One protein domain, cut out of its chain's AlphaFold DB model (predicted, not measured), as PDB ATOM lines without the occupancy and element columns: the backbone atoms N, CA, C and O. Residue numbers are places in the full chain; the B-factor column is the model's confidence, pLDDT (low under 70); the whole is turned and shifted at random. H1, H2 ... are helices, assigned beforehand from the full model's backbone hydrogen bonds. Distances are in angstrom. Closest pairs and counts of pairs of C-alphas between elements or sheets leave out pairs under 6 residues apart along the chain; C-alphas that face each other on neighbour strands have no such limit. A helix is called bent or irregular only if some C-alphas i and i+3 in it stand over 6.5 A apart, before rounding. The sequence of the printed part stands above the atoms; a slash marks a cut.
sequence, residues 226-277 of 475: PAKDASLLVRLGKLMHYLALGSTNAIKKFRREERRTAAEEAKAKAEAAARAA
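This is residues 226 to 277 of the 475 residues of the protein "RED_N domain-containing protein" of Ostreococcus lucimarinus (strain CCE9901) (UniProt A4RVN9). Two helices meet near one end and open into a narrow, flat V, a helical hairpin whose longer arm, H2, makes the length of the whole. The shorter arm, H1, folds back from it, and the far ends of both arms stand free. The printed part has 52 residues with two named helices, H1 then H2 along the chain, and no named strand, and its class is all helix. It is only just loose, close to extended, with a radius of gyration of the C-alphas of 14.6 A and spans of 47 by 26 by 5 A.

Find C-alpha 248 at (-29.920, 43.470, -35.547); from there H2, residues 248 to 276, runs 41.9 A to C-alpha 276 at (-52.489, 60.507, -66.404). Go back to C-alpha 226 at (-49.875, 35.874, -56.289), where H1, residues 226 to 244, begins; it ends 25.9 A away at C-alpha 244. Neither helix is bent or irregular.

Look at residues 248 to 251 of H2, which alone in that helix touch H1, and at residues 239 to 243 of H1, which alone touch H2. The closest C-alphas of the two helices are those of Tyr 242 and Ile 251, 6.1 A apart. The helices form a helical hairpin, running opposite ways at a shallow tilt of 22 degrees, and their centres are 16.5 A apart. In H2 every O i to N i+4 pair is within hydrogen-bond range, and in H1 14 of 15 are.

The two C-alphas farthest apart are those of Gly 246 and Ala 277, at 47.3 A. Residues 226 to 234 of H1, residues 244 to 249, and residues 259 to 277, of which 259 to 276 belong to H2, stand free. The link from H1 to H2, three residues, is tight, and the printed part has no cut. The mean pLDDT of the printed part is 81.5, and no printed residue is under 70.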
ATOM      1  N   PRO A 226     -51.200  36.345 -55.869       73.69
ATOM      2  CA  PRO A 226     -49.875  35.874 -56.289       73.69
ATOM      3  C   PRO A 226     -48.898  37.005 -56.655       73.69
ATOM      4  O   PRO A 226     -47.689  36.848 -56.496       73.69
ATOM      5  N   ALA A 227     -49.402  38.161 -57.100       74.06
ATOM      6  CA  ALA A 227     -48.583  39.337 -57.395       74.06
ATOM      7  C   ALA A 227     -48.093  40.075 -56.132       74.06
ATOM      8  O   ALA A 227     -46.961  40.560 -56.102       74.06
ATOM      9  N   LYS A 228     -48.922  40.163 -55.082       78.00
ATOM     10  CA  LYS A 228     -48.564  40.840 -53.825       78.00
ATOM     11  C   LYS A 228     -47.706  39.923 -52.958       78.00
ATOM     12  O   LYS A 228     -46.652  40.339 -52.469       78.00
ATOM     13  N   ASP A 229     -48.102  38.659 -52.860       79.88
ATOM     14  CA  ASP A 229     -47.505  37.696 -51.941       79.88
ATOM     15  C   ASP A 229     -46.148  37.186 -52.407       79.88
ATOM     16  O   ASP A 229     -45.291  36.923 -51.570       79.88
ATOM     17  N   ALA A 230     -45.869  37.160 -53.715       83.25
ATOM     18  CA  ALA A 230     -44.508  36.941 -54.205       83.25
ATOM     19  C   ALA A 230     -43.533  38.006 -53.660       83.25
ATOM     20  O   ALA A 230     -42.436  37.677 -53.202       83.25
ATOM     21  N   SER A 231     -43.947  39.280 -53.630       83.81
ATOM     22  CA  SER A 231     -43.127  40.362 -53.068       83.81
ATOM     23  C   SER A 231     -42.981  40.250 -51.545       83.81
ATOM     24  O   SER A 231     -41.913  40.545 -51.004       83.81
ATOM     25  N   LEU A 232     -44.031  39.785 -50.857       85.88
ATOM     26  CA  LEU A 232     -44.052  39.572 -49.410       85.88
ATOM     27  C   LEU A 232     -43.158  38.390 -49.015       85.88
ATOM     28  O   LEU A 232     -42.344  38.537 -48.109       85.88
ATOM     29  N   LEU A 233     -43.221  37.269 -49.737       87.00
ATOM     30  CA  LEU A 233     -42.378  36.085 -49.542       87.00
ATOM     31  C   LEU A 233     -40.890  36.398 -49.733       87.00
ATOM     32  O   LEU A 233     -40.075  36.008 -48.900       87.00
ATOM     33  N   VAL A 234     -40.523  37.165 -50.767       86.88
ATOM     34  CA  VAL A 234     -39.133  37.627 -50.958       86.88
ATOM     35  C   VAL A 234     -38.683  38.526 -49.799       86.88
ATOM     36  O   VAL A 234     -37.540  38.431 -49.343       86.88
ATOM     37  N   ARG A 235     -39.571  39.386 -49.286       86.81
ATOM     38  CA  ARG A 235     -39.283  40.272 -48.148       86.81
ATOM     39  C   ARG A 235     -39.120  39.493 -46.842       86.81
ATOM     40  O   ARG A 235     -38.155  39.720 -46.115       86.81
ATOM     41  N   LEU A 236     -40.015  38.541 -46.592       88.69
ATOM     42  CA  LEU A 236     -39.992  37.632 -45.451       88.69
ATOM     43  C   LEU A 236     -38.738  36.754 -45.479       88.69
ATOM     44  O   LEU A 236     -38.060  36.653 -44.464       88.69
ATOM     45  N   GLY A 237     -38.361  36.204 -46.638       89.88
ATOM     46  CA  GLY A 237     -37.131  35.428 -46.805       89.88
ATOM     47  C   GLY A 237     -35.872  36.224 -46.446       89.88
ATOM     48  O   GLY A 237     -35.035  35.740 -45.685       89.88
ATOM     49  N   LYS A 238     -35.766  37.483 -46.902       85.62
ATOM     50  CA  LYS A 238     -34.675  38.392 -46.498       85.62
ATOM     51  C   LYS A 238     -34.689  38.667 -44.990       85.62
ATOM     52  O   LYS A 238     -33.642  38.621 -44.349       85.62
ATOM     53  N   LEU A 239     -35.863  38.917 -44.412       84.88
ATOM     54  CA  LEU A 239     -36.005  39.228 -42.988       84.88
ATOM     55  C   LEU A 239     -35.664  38.020 -42.095       84.88
ATOM     56  O   LEU A 239     -34.937  38.179 -41.118       84.88
ATOM     57  N   MET A 240     -36.086  36.815 -42.485       85.25
ATOM     58  CA  MET A 240     -35.717  35.547 -41.846       85.25
ATOM     59  C   MET A 240     -34.221  35.245 -41.984       85.25
ATOM     60  O   MET A 240     -33.607  34.783 -41.027       85.25
ATOM     61  N   HIS A 241     -33.601  35.559 -43.126       84.94
ATOM     62  CA  HIS A 241     -32.156  35.420 -43.311       84.94
ATOM     63  C   HIS A 241     -31.363  36.355 -42.378       84.94
ATOM     64  O   HIS A 241     -30.441  35.909 -41.698       84.94
ATOM     65  N   TYR A 242     -31.756  37.629 -42.257       81.69
ATOM     66  CA  TYR A 242     -31.116  38.555 -41.311       81.69
ATOM     67  C   TYR A 242     -31.378  38.206 -39.838       81.69
ATOM     68  O   TYR A 242     -30.515  38.468 -38.996       81.69
ATOM     69  N   LEU A 243     -32.532  37.603 -39.530       83.31
ATOM     70  CA  LEU A 243     -32.860  37.087 -38.200       83.31
ATOM     71  C   LEU A 243     -32.007  35.859 -37.844       83.31
ATOM     72  O   LEU A 243     -31.422  35.827 -36.766       83.31
ATOM     73  N   ALA A 244     -31.866  34.899 -38.764       83.38
ATOM     74  CA  ALA A 244     -31.020  33.714 -38.595       83.38
ATOM     75  C   ALA A 244     -29.527  34.065 -38.449       83.38
ATOM     76  O   ALA A 244     -28.805  33.409 -37.705       83.38
ATOM     77  N   LEU A 245     -29.071  35.138 -39.106       82.62
ATOM     78  CA  LEU A 245     -27.725  35.700 -38.942       82.62
ATOM     79  C   LEU A 245     -27.549  36.539 -37.657       82.62
ATOM     80  O   LEU A 245     -26.480  37.115 -37.453       82.62
ATOM     81  N   GLY A 246     -28.583  36.686 -36.818       72.69
ATOM     82  CA  GLY A 246     -28.538  37.433 -35.550       72.69
ATOM     83  C   GLY A 246     -28.242  38.937 -35.680       72.69
ATOM     84  O   GLY A 246     -28.020  39.626 -34.681       72.69
ATOM     85  N   SER A 247     -28.219  39.482 -36.899       73.94
ATOM     86  CA  SER A 247     -27.671  40.813 -37.168       73.94
ATOM     87  C   SER A 247     -28.743  41.898 -37.067       73.94
ATOM     88  O   SER A 247     -29.304  42.372 -38.058       73.94
ATOM     89  N   THR A 248     -28.991  42.359 -35.840       72.12
ATOM     90  CA  THR A 248     -29.920  43.470 -35.547       72.12
ATOM     91  C   THR A 248     -29.587  44.751 -36.329       72.12
ATOM     92  O   THR A 248     -30.481  45.513 -36.705       72.12
ATOM     93  N   ASN A 249     -28.307  44.967 -36.651       76.44
ATOM     94  CA  ASN A 249     -27.847  46.077 -37.485       76.44
ATOM     95  C   ASN A 249     -28.162  45.881 -38.979       76.44
ATOM     96  O   ASN A 249     -28.447  46.868 -39.660       76.44
ATOM     97  N   ALA A 250     -28.171  44.647 -39.494       73.19
ATOM     98  CA  ALA A 250     -28.628  44.364 -40.857       73.19
ATOM     99  C   ALA A 250     -30.145  44.578 -40.992       73.19
ATOM    100  O   ALA A 250     -30.578  45.238 -41.934       73.19
ATOM    101  N   ILE A 251     -30.939  44.153 -40.001       75.12
ATOM    102  CA  ILE A 251     -32.396  44.389 -39.965       75.12
ATOM    103  C   ILE A 251     -32.712  45.898 -39.982       75.12
ATOM    104  O   ILE A 251     -33.596  46.345 -40.715       75.12
ATOM    105  N   LYS A 252     -31.957  46.716 -39.231       80.50
ATOM    106  CA  LYS A 252     -32.085  48.187 -39.255       80.50
ATOM    107  C   LYS A 252     -31.716  48.796 -40.614       80.50
ATOM    108  O   LYS A 252     -32.390  49.728 -41.052       80.50
ATOM    109  N   LYS A 253     -30.675  48.286 -41.288       80.69
ATOM    110  CA  LYS A 253     -30.310  48.715 -42.652       80.69
ATOM    111  C   LYS A 253     -31.410  48.360 -43.654       80.69
ATOM    112  O   LYS A 253     -31.875  49.257 -44.348       80.69
ATOM    113  N   PHE A 254     -31.899  47.120 -43.629       79.31
ATOM    114  CA  PHE A 254     -32.985  46.644 -44.487       79.31
ATOM    115  C   PHE A 254     -34.258  47.492 -44.341       79.31
ATOM    116  O   PHE A 254     -34.762  48.009 -45.332       79.31
ATOM    117  N   ARG A 255     -34.719  47.767 -43.110       81.06
ATOM    118  CA  ARG A 255     -35.871  48.663 -42.863       81.06
ATOM    119  C   ARG A 255     -35.654  50.097 -43.371       81.06
ATOM    120  O   ARG A 255     -36.613  50.772 -43.738       81.06
ATOM    121  N   ARG A 256     -34.414  50.601 -43.367       85.62
ATOM    122  CA  ARG A 256     -34.081  51.943 -43.885       85.62
ATOM    123  C   ARG A 256     -34.058  51.974 -45.414       85.62
ATOM    124  O   ARG A 256     -34.436  52.985 -45.997       85.62
ATOM    125  N   GLU A 257     -33.610  50.891 -46.033       85.44
ATOM    126  CA  GLU A 257     -33.601  50.689 -47.482       85.44
ATOM    127  C   GLU A 257     -35.028  50.514 -48.018       85.44
ATOM    128  O   GLU A 257     -35.432  51.256 -48.905       85.44
ATOM    129  N   GLU A 258     -35.844  49.679 -47.370       83.88
ATOM    130  CA  GLU A 258     -37.272  49.497 -47.669       83.88
ATOM    131  C   GLU A 258     -38.066  50.814 -47.581       83.88
ATOM    132  O   GLU A 258     -38.881  51.117 -48.450       83.88
ATOM    133  N   ARG A 259     -37.795  51.657 -46.571       84.81
ATOM    134  CA  ARG A 259     -38.399  53.000 -46.475       84.81
ATOM    135  C   ARG A 259     -37.957  53.947 -47.596       84.81
ATOM    136  O   ARG A 259     -38.710  54.855 -47.932       84.81
ATOM    137  N   ARG A 260     -36.758  53.768 -48.166       84.12
ATOM    138  CA  ARG A 260     -36.284  54.560 -49.313       84.12
ATOM    139  C   ARG A 260     -36.955  54.107 -50.603       84.12
ATOM    140  O   ARG A 260     -37.520  54.953 -51.286       84.12
ATOM    141  N   THR A 261     -36.978  52.803 -50.880       83.81
ATOM    142  CA  THR A 261     -37.639  52.261 -52.078       83.81
ATOM    143  C   THR A 261     -39.144  52.535 -52.057       83.81
ATOM    144  O   THR A 261     -39.700  52.942 -53.068       83.81
ATOM    145  N   ALA A 262     -39.804  52.435 -50.897       83.38
ATOM    146  CA  ALA A 262     -41.217  52.800 -50.763       83.38
ATOM    147  C   ALA A 262     -41.482  54.300 -51.017       83.38
ATOM    148  O   ALA A 262     -42.496  54.650 -51.618       83.38
ATOM    149  N   ALA A 263     -40.576  55.190 -50.594       84.69
ATOM    150  CA  ALA A 263     -40.686  56.624 -50.869       84.69
ATOM    151  C   ALA A 263     -40.428  56.966 -52.350       84.69
ATOM    152  O   ALA A 263     -41.024  57.902 -52.878       84.69
ATOM    153  N   GLU A 264     -39.561  56.209 -53.021       85.88
ATOM    154  CA  GLU A 264     -39.293  56.324 -54.458       85.88
ATOM    155  C   GLU A 264     -40.475  55.809 -55.293       85.88
ATOM    156  O   GLU A 264     -40.978  56.531 -56.152       85.88
ATOM    157  N   GLU A 265     -41.022  54.637 -54.960       83.06
ATOM    158  CA  GLU A 265     -42.250  54.117 -55.572       83.06
ATOM    159  C   GLU A 265     -43.452  55.048 -55.371       83.06
ATOM    160  O   GLU A 265     -44.269  55.198 -56.279       83.06
ATOM    161  N   ALA A 266     -43.589  55.670 -54.195       83.81
ATOM    162  CA  ALA A 266     -44.661  56.629 -53.929       83.81
ATOM    163  C   ALA A 266     -44.533  57.887 -54.804       83.81
ATOM    164  O   ALA A 266     -45.535  58.359 -55.339       83.81
ATOM    165  N   LYS A 267     -43.307  58.389 -55.011       84.75
ATOM    166  CA  LYS A 267     -43.036  59.496 -55.942       84.75
ATOM    167  C   LYS A 267     -43.342  59.107 -57.387       84.75
ATOM    168  O   LYS A 267     -44.078  59.829 -58.046       84.75
ATOM    169  N   ALA A 268     -42.876  57.943 -57.841       82.75
ATOM    170  CA  ALA A 268     -43.147  57.448 -59.190       82.75
ATOM    171  C   ALA A 268     -44.655  57.237 -59.449       82.75
ATOM    172  O   ALA A 268     -45.151  57.561 -60.526       82.75
ATOM    173  N   LYS A 269     -45.412  56.753 -58.453       81.69
ATOM    174  CA  LYS A 269     -46.880  56.621 -58.531       81.69
ATOM    175  C   LYS A 269     -47.585  57.983 -58.563       81.69
ATOM    176  O   LYS A 269     -48.530  58.142 -59.331       81.69
ATOM    177  N   ALA A 270     -47.120  58.964 -57.786       82.19
ATOM    178  CA  ALA A 270     -47.650  60.329 -57.825       82.19
ATOM    179  C   ALA A 270     -47.363  61.024 -59.170       82.19
ATOM    180  O   ALA A 270     -48.244  61.675 -59.726       82.19
ATOM    181  N   GLU A 271     -46.168  60.834 -59.730       82.00
ATOM    182  CA  GLU A 271     -45.779  61.360 -61.042       82.00
ATOM    183  C   GLU A 271     -46.568  60.694 -62.183       82.00
ATOM    184  O   GLU A 271     -47.067  61.378 -63.075       82.00
ATOM    185  N   ALA A 272     -46.777  59.374 -62.121       79.31
ATOM    186  CA  ALA A 272     -47.624  58.652 -63.070       79.31
ATOM    187  C   ALA A 272     -49.095  59.108 -63.010       79.31
ATOM    188  O   ALA A 272     -49.715  59.296 -64.055       79.31
ATOM    189  N   ALA A 273     -49.641  59.349 -61.811       79.12
ATOM    190  CA  ALA A 273     -50.989  59.895 -61.640       79.12
ATOM    191  C   ALA A 273     -51.102  61.339 -62.166       79.12
ATOM    192  O   ALA A 273     -52.053  61.664 -62.873       79.12
ATOM    193  N   ALA A 274     -50.100  62.186 -61.900       79.44
ATOM    194  CA  ALA A 274     -50.031  63.544 -62.441       79.44
ATOM    195  C   ALA A 274     -49.874  63.567 -63.972       79.44
ATOM    196  O   ALA A 274     -50.352  64.494 -64.624       79.44
ATOM    197  N   ARG A 275     -49.232  62.548 -64.560       75.81
ATOM    198  CA  ARG A 275     -49.141  62.372 -66.015       75.81
ATOM    199  C   ARG A 275     -50.453  61.874 -66.622       75.81
ATOM    200  O   ARG A 275     -50.816  62.364 -67.682       75.81
ATOM    201  N   ALA A 276     -51.167  60.961 -65.962       74.12
ATOM    202  CA  ALA A 276     -52.489  60.507 -66.404       74.12
ATOM    203  C   ALA A 276     -53.503  61.665 -66.420       74.12
ATOM    204  O   ALA A 276     -54.129  61.915 -67.444       74.12
ATOM    205  N   ALA A 277     -53.548  62.470 -65.352       71.88
ATOM    206  CA  ALA A 277     -54.429  63.638 -65.247       71.88
ATOM    207  C   ALA A 277     -54.160  64.754 -66.286       71.88
ATOM    208  O   ALA A 277     -54.952  65.686 -66.396       71.88
TER     209      ALA A 277